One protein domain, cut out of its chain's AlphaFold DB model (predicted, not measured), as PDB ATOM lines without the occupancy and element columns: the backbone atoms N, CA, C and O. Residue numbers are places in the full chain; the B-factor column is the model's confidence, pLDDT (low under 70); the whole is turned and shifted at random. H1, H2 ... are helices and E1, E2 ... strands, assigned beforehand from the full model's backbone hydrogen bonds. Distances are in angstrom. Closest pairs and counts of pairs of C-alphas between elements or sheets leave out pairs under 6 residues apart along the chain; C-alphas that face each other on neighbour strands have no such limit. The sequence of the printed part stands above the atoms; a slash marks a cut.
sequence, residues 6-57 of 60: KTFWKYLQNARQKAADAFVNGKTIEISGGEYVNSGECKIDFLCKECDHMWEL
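AT A GLANCE: This is residues 6 to 57 of the 60 residues of the protein "HTH DNA-binding protein" of Methanosarcina sp. MTP4 (UniProt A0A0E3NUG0). Look for a small two-stranded hairpin, E1 and E2, at one end and a long single helix, H1, at the other, joined by a long open link, with no compact core between them. The printed part has 52 residues, in the order H1, E1, E2; the sheet E1 - E2 is antiparallel. The class is mixed, helices and strands, with under half of the residues in named elements; the whole is extended, with a radius of gyration of the C-alphas of 15.5 A and spans of 40 by 27 by 23 A.

HOW THE PARTS SIT: Start at the hairpin of E1, residues 45 to 47, and E2, residues 54 to 56, antiparallel at 149 degrees. There N 46 and O 55 are 3.0 A apart, within hydrogen-bond range. H1, residues 6 to 24, is apart from E2; in H1 every O i to N i+4 pair is within hydrogen-bond range.

IN THESE COORDINATES: Find C-alpha 6 at (22.519, -52.460, -30.748); from there H1 runs 27.4 A to C-alpha 24. E1 measures 6.5 A and E2 7.2 A, ending at C-alpha 56, (25.590, -15.836, -44.024).

THE WHOLE: The C-alphas of Lys 6 and Cys 51, the two farthest apart, are 43.2 A apart. The link from H1 to E1, residues 25 to 44, is long, and its residues 30 to 36 stand free. The printed part has no cut, and no printed residue is under 70 in pLDDT.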
ATOM      1  N   LYS A   6      21.206 -51.802 -30.857       96.81
ATOM      2  CA  LYS A   6      22.519 -52.460 -30.748       96.81
ATOM      3  C   LYS A   6      23.488 -51.934 -31.808       96.81
ATOM      4  O   LYS A   6      24.634 -51.621 -31.501       96.81
ATOM      5  N   THR A   7      23.012 -51.817 -33.045       97.31
ATOM      6  CA  THR A   7      23.786 -51.287 -34.171       97.31
ATOM      7  C   THR A   7      24.171 -49.829 -33.933       97.31
ATOM      8  O   THR A   7      25.339 -49.474 -34.076       97.31
ATOM      9  N   PHE A   8      23.215 -49.002 -33.505       96.06
ATOM     10  CA  PHE A   8      23.466 -47.599 -33.181       96.06
ATOM     11  C   PHE A   8      24.502 -47.446 -32.061       96.06
ATOM     12  O   PHE A   8      25.476 -46.718 -32.229       96.06
ATOM     13  N   TRP A   9      24.353 -48.197 -30.965       96.81
ATOM     14  CA  TRP A   9      25.309 -48.192 -29.855       96.81
ATOM     15  C   TRP A   9      26.726 -48.560 -30.293       96.81
ATOM     16  O   TRP A   9      27.683 -47.891 -29.909       96.81
ATOM     17  N   LYS A  10      26.864 -49.588 -31.138       97.38
ATOM     18  CA  LYS A  10      28.163 -49.989 -31.691       97.38
ATOM     19  C   LYS A  10      28.795 -48.861 -32.512       97.38
ATOM     20  O   LYS A  10      29.973 -48.563 -32.330       97.38
ATOM     21  N   TYR A  11      28.029 -48.225 -33.400       96.44
ATOM     22  CA  TYR A  11      28.544 -47.116 -34.206       96.44
ATOM     23  C   TYR A  11      28.913 -45.901 -33.360       96.44
ATOM     24  O   TYR A  11      29.975 -45.322 -33.579       96.44
ATOM     25  N   LEU A  12      28.094 -45.560 -32.363       96.62
ATOM     26  CA  LEU A  12      28.372 -44.462 -31.441       96.62
ATOM     27  C   LEU A  12      29.681 -44.688 -30.675       96.62
ATOM     28  O   LEU A  12      30.502 -43.778 -30.580       96.62
ATOM     29  N   GLN A  13      29.905 -45.904 -30.171       98.06
ATOM     30  CA  GLN A  13      31.135 -46.232 -29.453       98.06
ATOM     31  C   GLN A  13      32.368 -46.133 -30.361       98.06
ATOM     32  O   GLN A  13      33.370 -45.527 -29.982       98.06
ATOM     33  N   ASN A  14      32.270 -46.651 -31.587       97.62
ATOM     34  CA  ASN A  14      33.346 -46.551 -32.572       97.62
ATOM     35  C   ASN A  14      33.641 -45.092 -32.962       97.62
ATOM     36  O   ASN A  14      34.801 -44.724 -33.129       97.62
ATOM     37  N   ALA A  15      32.609 -44.254 -33.103       96.31
ATOM     38  CA  ALA A  15      32.772 -42.835 -33.410       96.31
ATOM     39  C   ALA A  15      33.498 -42.092 -32.278       96.31
ATOM     40  O   ALA A  15      34.434 -41.342 -32.544       96.31
ATOM     41  N   ARG A  16      33.135 -42.362 -31.014       97.62
ATOM     42  CA  ARG A  16      33.818 -41.795 -29.837       97.62
ATOM     43  C   ARG A  16      35.293 -42.178 -29.781       97.62
ATOM     44  O   ARG A  16      36.127 -41.322 -29.512       97.62
ATOM     45  N   GLN A  17      35.617 -43.437 -30.078       97.94
ATOM     46  CA  GLN A  17      37.006 -43.891 -30.116       97.94
ATOM     47  C   GLN A  17      37.816 -43.162 -31.197       97.94
ATOM     48  O   GLN A  17      38.923 -42.709 -30.920       97.94
ATOM     49  N   LYS A  18      37.257 -43.001 -32.405       96.75
ATOM     50  CA  LYS A  18      37.903 -42.255 -33.498       96.75
ATOM     51  C   LYS A  18      38.118 -40.784 -33.152       96.75
ATOM     52  O   LYS A  18      39.183 -40.250 -33.429       96.75
ATOM     53  N   ALA A  19      37.124 -40.144 -32.536       97.12
ATOM     54  CA  ALA A  19      37.234 -38.754 -32.105       97.12
ATOM     55  C   ALA A  19      38.342 -38.582 -31.054       97.12
ATOM     56  O   ALA A  19      39.193 -37.712 -31.200       97.12
ATOM     57  N   ALA A  20      38.378 -39.452 -30.039       98.06
ATOM     58  CA  ALA A  20      39.419 -39.422 -29.013       98.06
ATOM     59  C   ALA A  20      40.822 -39.640 -29.602       98.06
ATOM     60  O   ALA A  20      41.743 -38.891 -29.288       98.06
ATOM     61  N   ASP A  21      40.977 -40.624 -30.489       98.06
ATOM     62  CA  ASP A  21      42.235 -40.884 -31.193       98.06
ATOM     63  C   ASP A  21      42.686 -39.685 -32.041       98.06
ATOM     64  O   ASP A  21      43.863 -39.329 -32.022       98.06
ATOM     65  N   ALA A  22      41.759 -39.031 -32.745       98.12
ATOM     66  CA  ALA A  22      42.073 -37.847 -33.529       98.12
ATOM     67  C   ALA A  22      42.522 -36.674 -32.649       98.12
ATOM     68  O   ALA A  22      43.523 -36.034 -32.959       98.12
ATOM     69  N   PHE A  23      41.845 -36.435 -31.524       97.00
ATOM     70  CA  PHE A  23      42.206 -35.354 -30.607       97.00
ATOM     71  C   PHE A  23      43.552 -35.580 -29.917       97.00
ATOM     72  O   PHE A  23      44.359 -34.657 -29.858       97.00
ATOM     73  N   VAL A  24      43.824 -36.794 -29.428       98.25
ATOM     74  CA  VAL A  24      45.082 -37.089 -28.719       98.25
ATOM     75  C   VAL A  24      46.279 -37.063 -29.668       98.25
ATOM     76  O   VAL A  24      47.339 -36.567 -29.301       98.25
ATOM     77  N   ASN A  25      46.114 -37.568 -30.891       98.31
ATOM     78  CA  ASN A  25      47.212 -37.692 -31.850       98.31
ATOM     79  C   ASN A  25      47.293 -36.528 -32.851       98.31
ATOM     80  O   ASN A  25      48.080 -36.599 -33.793       98.31
ATOM     81  N   GLY A  26      46.477 -35.480 -32.689       96.00
ATOM     82  CA  GLY A  26      46.477 -34.314 -33.578       96.00
ATOM     83  C   GLY A  26      46.065 -34.627 -35.021       96.00
ATOM     84  O   GLY A  26      46.588 -34.024 -35.956       96.00
ATOM     85  N   LYS A  27      45.157 -35.588 -35.228       96.88
ATOM     86  CA  LYS A  27      44.648 -35.933 -36.563       96.88
ATOM     87  C   LYS A  27      43.512 -34.992 -36.959       96.88
ATOM     88  O   LYS A  27      42.666 -34.641 -36.138       96.88
ATOM     89  N   THR A  28      43.441 -34.655 -38.241       94.94
ATOM     90  CA  THR A  28      42.319 -33.899 -38.806       94.94
ATOM     91  C   THR A  28      41.053 -34.755 -38.854       94.94
ATOM     92  O   THR A  28      41.102 -35.921 -39.250       94.94
ATOM     93  N   ILE A  29      39.911 -34.168 -38.487       93.31
ATOM     94  CA  ILE A  29      38.588 -34.773 -38.664       93.31
ATOM     95  C   ILE A  29      37.899 -34.067 -39.828       93.31
ATOM     96  O   ILE A  29      37.582 -32.884 -39.740       93.31
ATOM     97  N   GLU A  30      37.644 -34.806 -40.901       91.62
ATOM     98  CA  GLU A  30      36.811 -34.352 -42.010       91.62
ATOM     99  C   GLU A  30      35.401 -34.927 -41.851       91.62
ATOM    100  O   GLU A  30      35.218 -36.138 -41.700       91.62
ATOM    101  N   ILE A  31      34.400 -34.049 -41.862       88.44
ATOM    102  CA  ILE A  31      32.987 -34.425 -41.881       88.44
ATOM    103  C   ILE A  31      32.461 -34.068 -43.269       88.44
ATOM    104  O   ILE A  31      32.474 -32.902 -43.648       88.44
ATOM    105  N   SER A  32      32.011 -35.073 -44.018       87.62
ATOM    106  CA  SER A  32      31.578 -34.928 -45.410       87.62
ATOM    107  C   SER A  32      30.209 -35.562 -45.653       87.62
ATOM    108  O   SER A  32      29.921 -36.634 -45.113       87.62
ATOM    109  N   GLY A  33      29.423 -34.953 -46.542       85.69
ATOM    110  CA  GLY A  33      28.114 -35.444 -46.975       85.69
ATOM    111  C   GLY A  33      26.987 -35.259 -45.951       85.69
ATOM    112  O   GLY A  33      27.208 -34.929 -44.791       85.69
ATOM    113  N   GLY A  34      25.754 -35.518 -46.390       82.62
ATOM    114  CA  GLY A  34      24.548 -35.292 -45.589       82.62
ATOM    115  C   GLY A  34      24.051 -33.845 -45.642       82.62
ATOM    116  O   GLY A  34      24.636 -32.991 -46.302       82.62
ATOM    117  N   GLU A  35      22.935 -33.593 -44.962       80.88
ATOM    118  CA  GLU A  35      22.355 -32.257 -44.814       80.88
ATOM    119  C   GLU A  35      22.783 -31.668 -43.467       80.88
ATOM    120  O   GLU A  35      22.593 -32.289 -42.416       80.88
ATOM    121  N   TYR A  36      23.371 -30.473 -43.499       80.62
ATOM    122  CA  TYR A  36      23.810 -29.753 -42.308       80.62
ATOM    123  C   TYR A  36      22.833 -28.626 -41.988       80.62
ATOM    124  O   TYR A  36      22.393 -27.905 -42.879       80.62
ATOM    125  N   VAL A  37      22.547 -28.436 -40.701       78.25
ATOM    126  CA  VAL A  37      21.771 -27.297 -40.206       78.25
ATOM    127  C   VAL A  37      22.643 -26.532 -39.220       78.25
ATOM    128  O   VAL A  37      23.146 -27.114 -38.261       78.25
ATOM    129  N   ASN A  38      22.831 -25.234 -39.456       76.00
ATOM    130  CA  ASN A  38      23.396 -24.334 -38.456       76.00
ATOM    131  C   ASN A  38      22.254 -23.875 -37.536       76.00
ATOM    132  O   ASN A  38      21.279 -23.301 -38.017       76.00
ATOM    133  N   SER A  39      22.368 -24.136 -36.231       75.12
ATOM    134  CA  SER A  39      21.379 -23.735 -35.219       75.12
ATOM    135  C   SER A  39      21.291 -22.217 -35.009       75.12
ATOM    136  O   SER A  39      20.420 -21.760 -34.277       75.12
ATOM    137  N   GLY A  40      22.178 -21.433 -35.628       73.31
ATOM    138  CA  GLY A  40      22.258 -19.979 -35.471       73.31
ATOM    139  C   GLY A  40      23.084 -19.538 -34.261       73.31
ATOM    140  O   GLY A  40      23.358 -18.351 -34.114       73.31
ATOM    141  N   GLU A  41      23.532 -20.476 -33.419       77.56
ATOM    142  CA  GLU A  41      24.386 -20.188 -32.255       77.56
ATOM    143  C   GLU A  41      25.790 -19.720 -32.664       77.56
ATOM    144  O   GLU A  41      26.425 -18.942 -31.953       77.56
ATOM    145  N   CYS A  42      26.255 -20.149 -33.839       72.00
ATOM    146  CA  CYS A  42      27.514 -19.715 -34.427       72.00
ATOM    147  C   CYS A  42      27.248 -18.955 -35.727       72.00
ATOM    148  O   CYS A  42      26.623 -19.482 -36.653       72.00
ATOM    149  N   LYS A  43      27.796 -17.739 -35.832       77.50
ATOM    150  CA  LYS A  43      27.941 -17.062 -37.124       77.50
ATOM    151  C   LYS A  43      28.987 -17.817 -37.935       77.50
ATOM    152  O   LYS A  43      30.146 -17.880 -37.535       77.50
ATOM    153  N   ILE A  44      28.545 -18.443 -39.019       80.25
ATOM    154  CA  ILE A  44      29.398 -19.204 -39.926       80.25
ATOM    155  C   ILE A  44      29.161 -18.647 -41.324       80.25
ATOM    156  O   ILE A  44      28.017 -18.633 -41.788       80.25
ATOM    157  N   ASP A  45      30.244 -18.233 -41.971       83.06
ATOM    158  CA  ASP A  45      30.245 -17.883 -43.384       83.06
ATOM    159  C   ASP A  45      30.394 -19.163 -44.202       83.06
ATOM    160  O   ASP A  45      31.323 -19.954 -44.001       83.06
ATOM    161  N   PHE A  46      29.464 -19.389 -45.121       83.81
ATOM    162  CA  PHE A  46      29.535 -20.513 -46.042       83.81
ATOM    163  C   PHE A  46      30.252 -20.070 -47.307       83.81
ATOM    164  O   PHE A  46      29.864 -19.072 -47.901       83.81
ATOM    165  N   LEU A  47      31.272 -20.822 -47.725       85.94
ATOM    166  CA  LEU A  47      31.991 -20.613 -48.980       85.94
ATOM    167  C   LEU A  47      31.596 -21.696 -49.985       85.94
ATOM    168  O   LEU A  47      31.844 -22.885 -49.759       85.94
ATOM    169  N   CYS A  48      31.032 -21.292 -51.121       84.81
ATOM    170  CA  CYS A  48      30.886 -22.190 -52.261       84.81
ATOM    171  C   CYS A  48      32.243 -22.351 -52.951       84.81
ATOM    172  O   CYS A  48      32.759 -21.398 -53.523       84.81
ATOM    173  N   LYS A  49      32.797 -23.567 -52.960       87.44
ATOM    174  CA  LYS A  49      34.086 -23.850 -53.617       87.44
ATOM    175  C   LYS A  49      34.043 -23.794 -55.151       87.44
ATOM    176  O   LYS A  49      35.095 -23.838 -55.775       87.44
ATOM    177  N   GLU A  50      32.858 -23.755 -55.762       90.25
ATOM    178  CA  GLU A  50      32.712 -23.715 -57.226       90.25
ATOM    179  C   GLU A  50      32.693 -22.286 -57.786       90.25
ATOM    180  O   GLU A  50      33.115 -22.072 -58.919       90.25
ATOM    181  N   CYS A  51      32.205 -21.309 -57.015       93.00
ATOM    182  CA  CYS A  51      32.042 -19.923 -57.473       93.00
ATOM    183  C   CYS A  51      32.586 -18.863 -56.503       93.00
ATOM    184  O   CYS A  51      32.352 -17.676 -56.721       93.00
ATOM    185  N   ASP A  52      33.261 -19.279 -55.426       90.56
ATOM    186  CA  ASP A  52      33.784 -18.435 -54.339       90.56
ATOM    187  C   ASP A  52      32.750 -17.494 -53.698       90.56
ATOM    188  O   ASP A  52      33.082 -16.516 -53.024       90.56
ATOM    189  N   HIS A  53      31.462 -17.793 -53.873       89.19
ATOM    190  CA  HIS A  53      30.400 -17.024 -53.248       89.19
ATOM    191  C   HIS A  53      30.360 -17.305 -51.744       89.19
ATOM    192  O   HIS A  53      30.297 -18.467 -51.332       89.19
ATOM    193  N   MET A  54      30.356 -16.233 -50.948       88.31
ATOM    194  CA  MET A  54      30.193 -16.288 -49.499       88.31
ATOM    195  C   MET A  54      28.808 -15.797 -49.085       88.31
ATOM    196  O   MET A  54      28.368 -14.744 -49.551       88.31
ATOM    197  N   TRP A  55      28.139 -16.525 -48.190       86.44
ATOM    198  CA  TRP A  55      26.868 -16.089 -47.609       86.44
ATOM    199  C   TRP A  55      26.747 -16.436 -46.124       86.44
ATOM    200  O   TRP A  55      27.248 -17.460 -45.657       86.44
ATOM    201  N   GLU A  56      26.017 -15.590 -45.399       77.56
ATOM    202  CA  GLU A  56      25.590 -15.836 -44.024       77.56
ATOM    203  C   GLU A  56      24.206 -16.503 -44.025       77.56
ATOM    204  O   GLU A  56      23.283 -16.062 -44.721       77.56
ATOM    205  N   LEU A  57      24.018 -17.546 -43.212       70.06
ATOM    206  CA  LEU A  57      22.668 -18.016 -42.893       70.06
ATOM    207  C   LEU A  57      22.012 -17.000 -41.956       70.06
ATOM    208  O   LEU A  57      22.418 -16.856 -40.804       70.06
TER     209      LEU A  57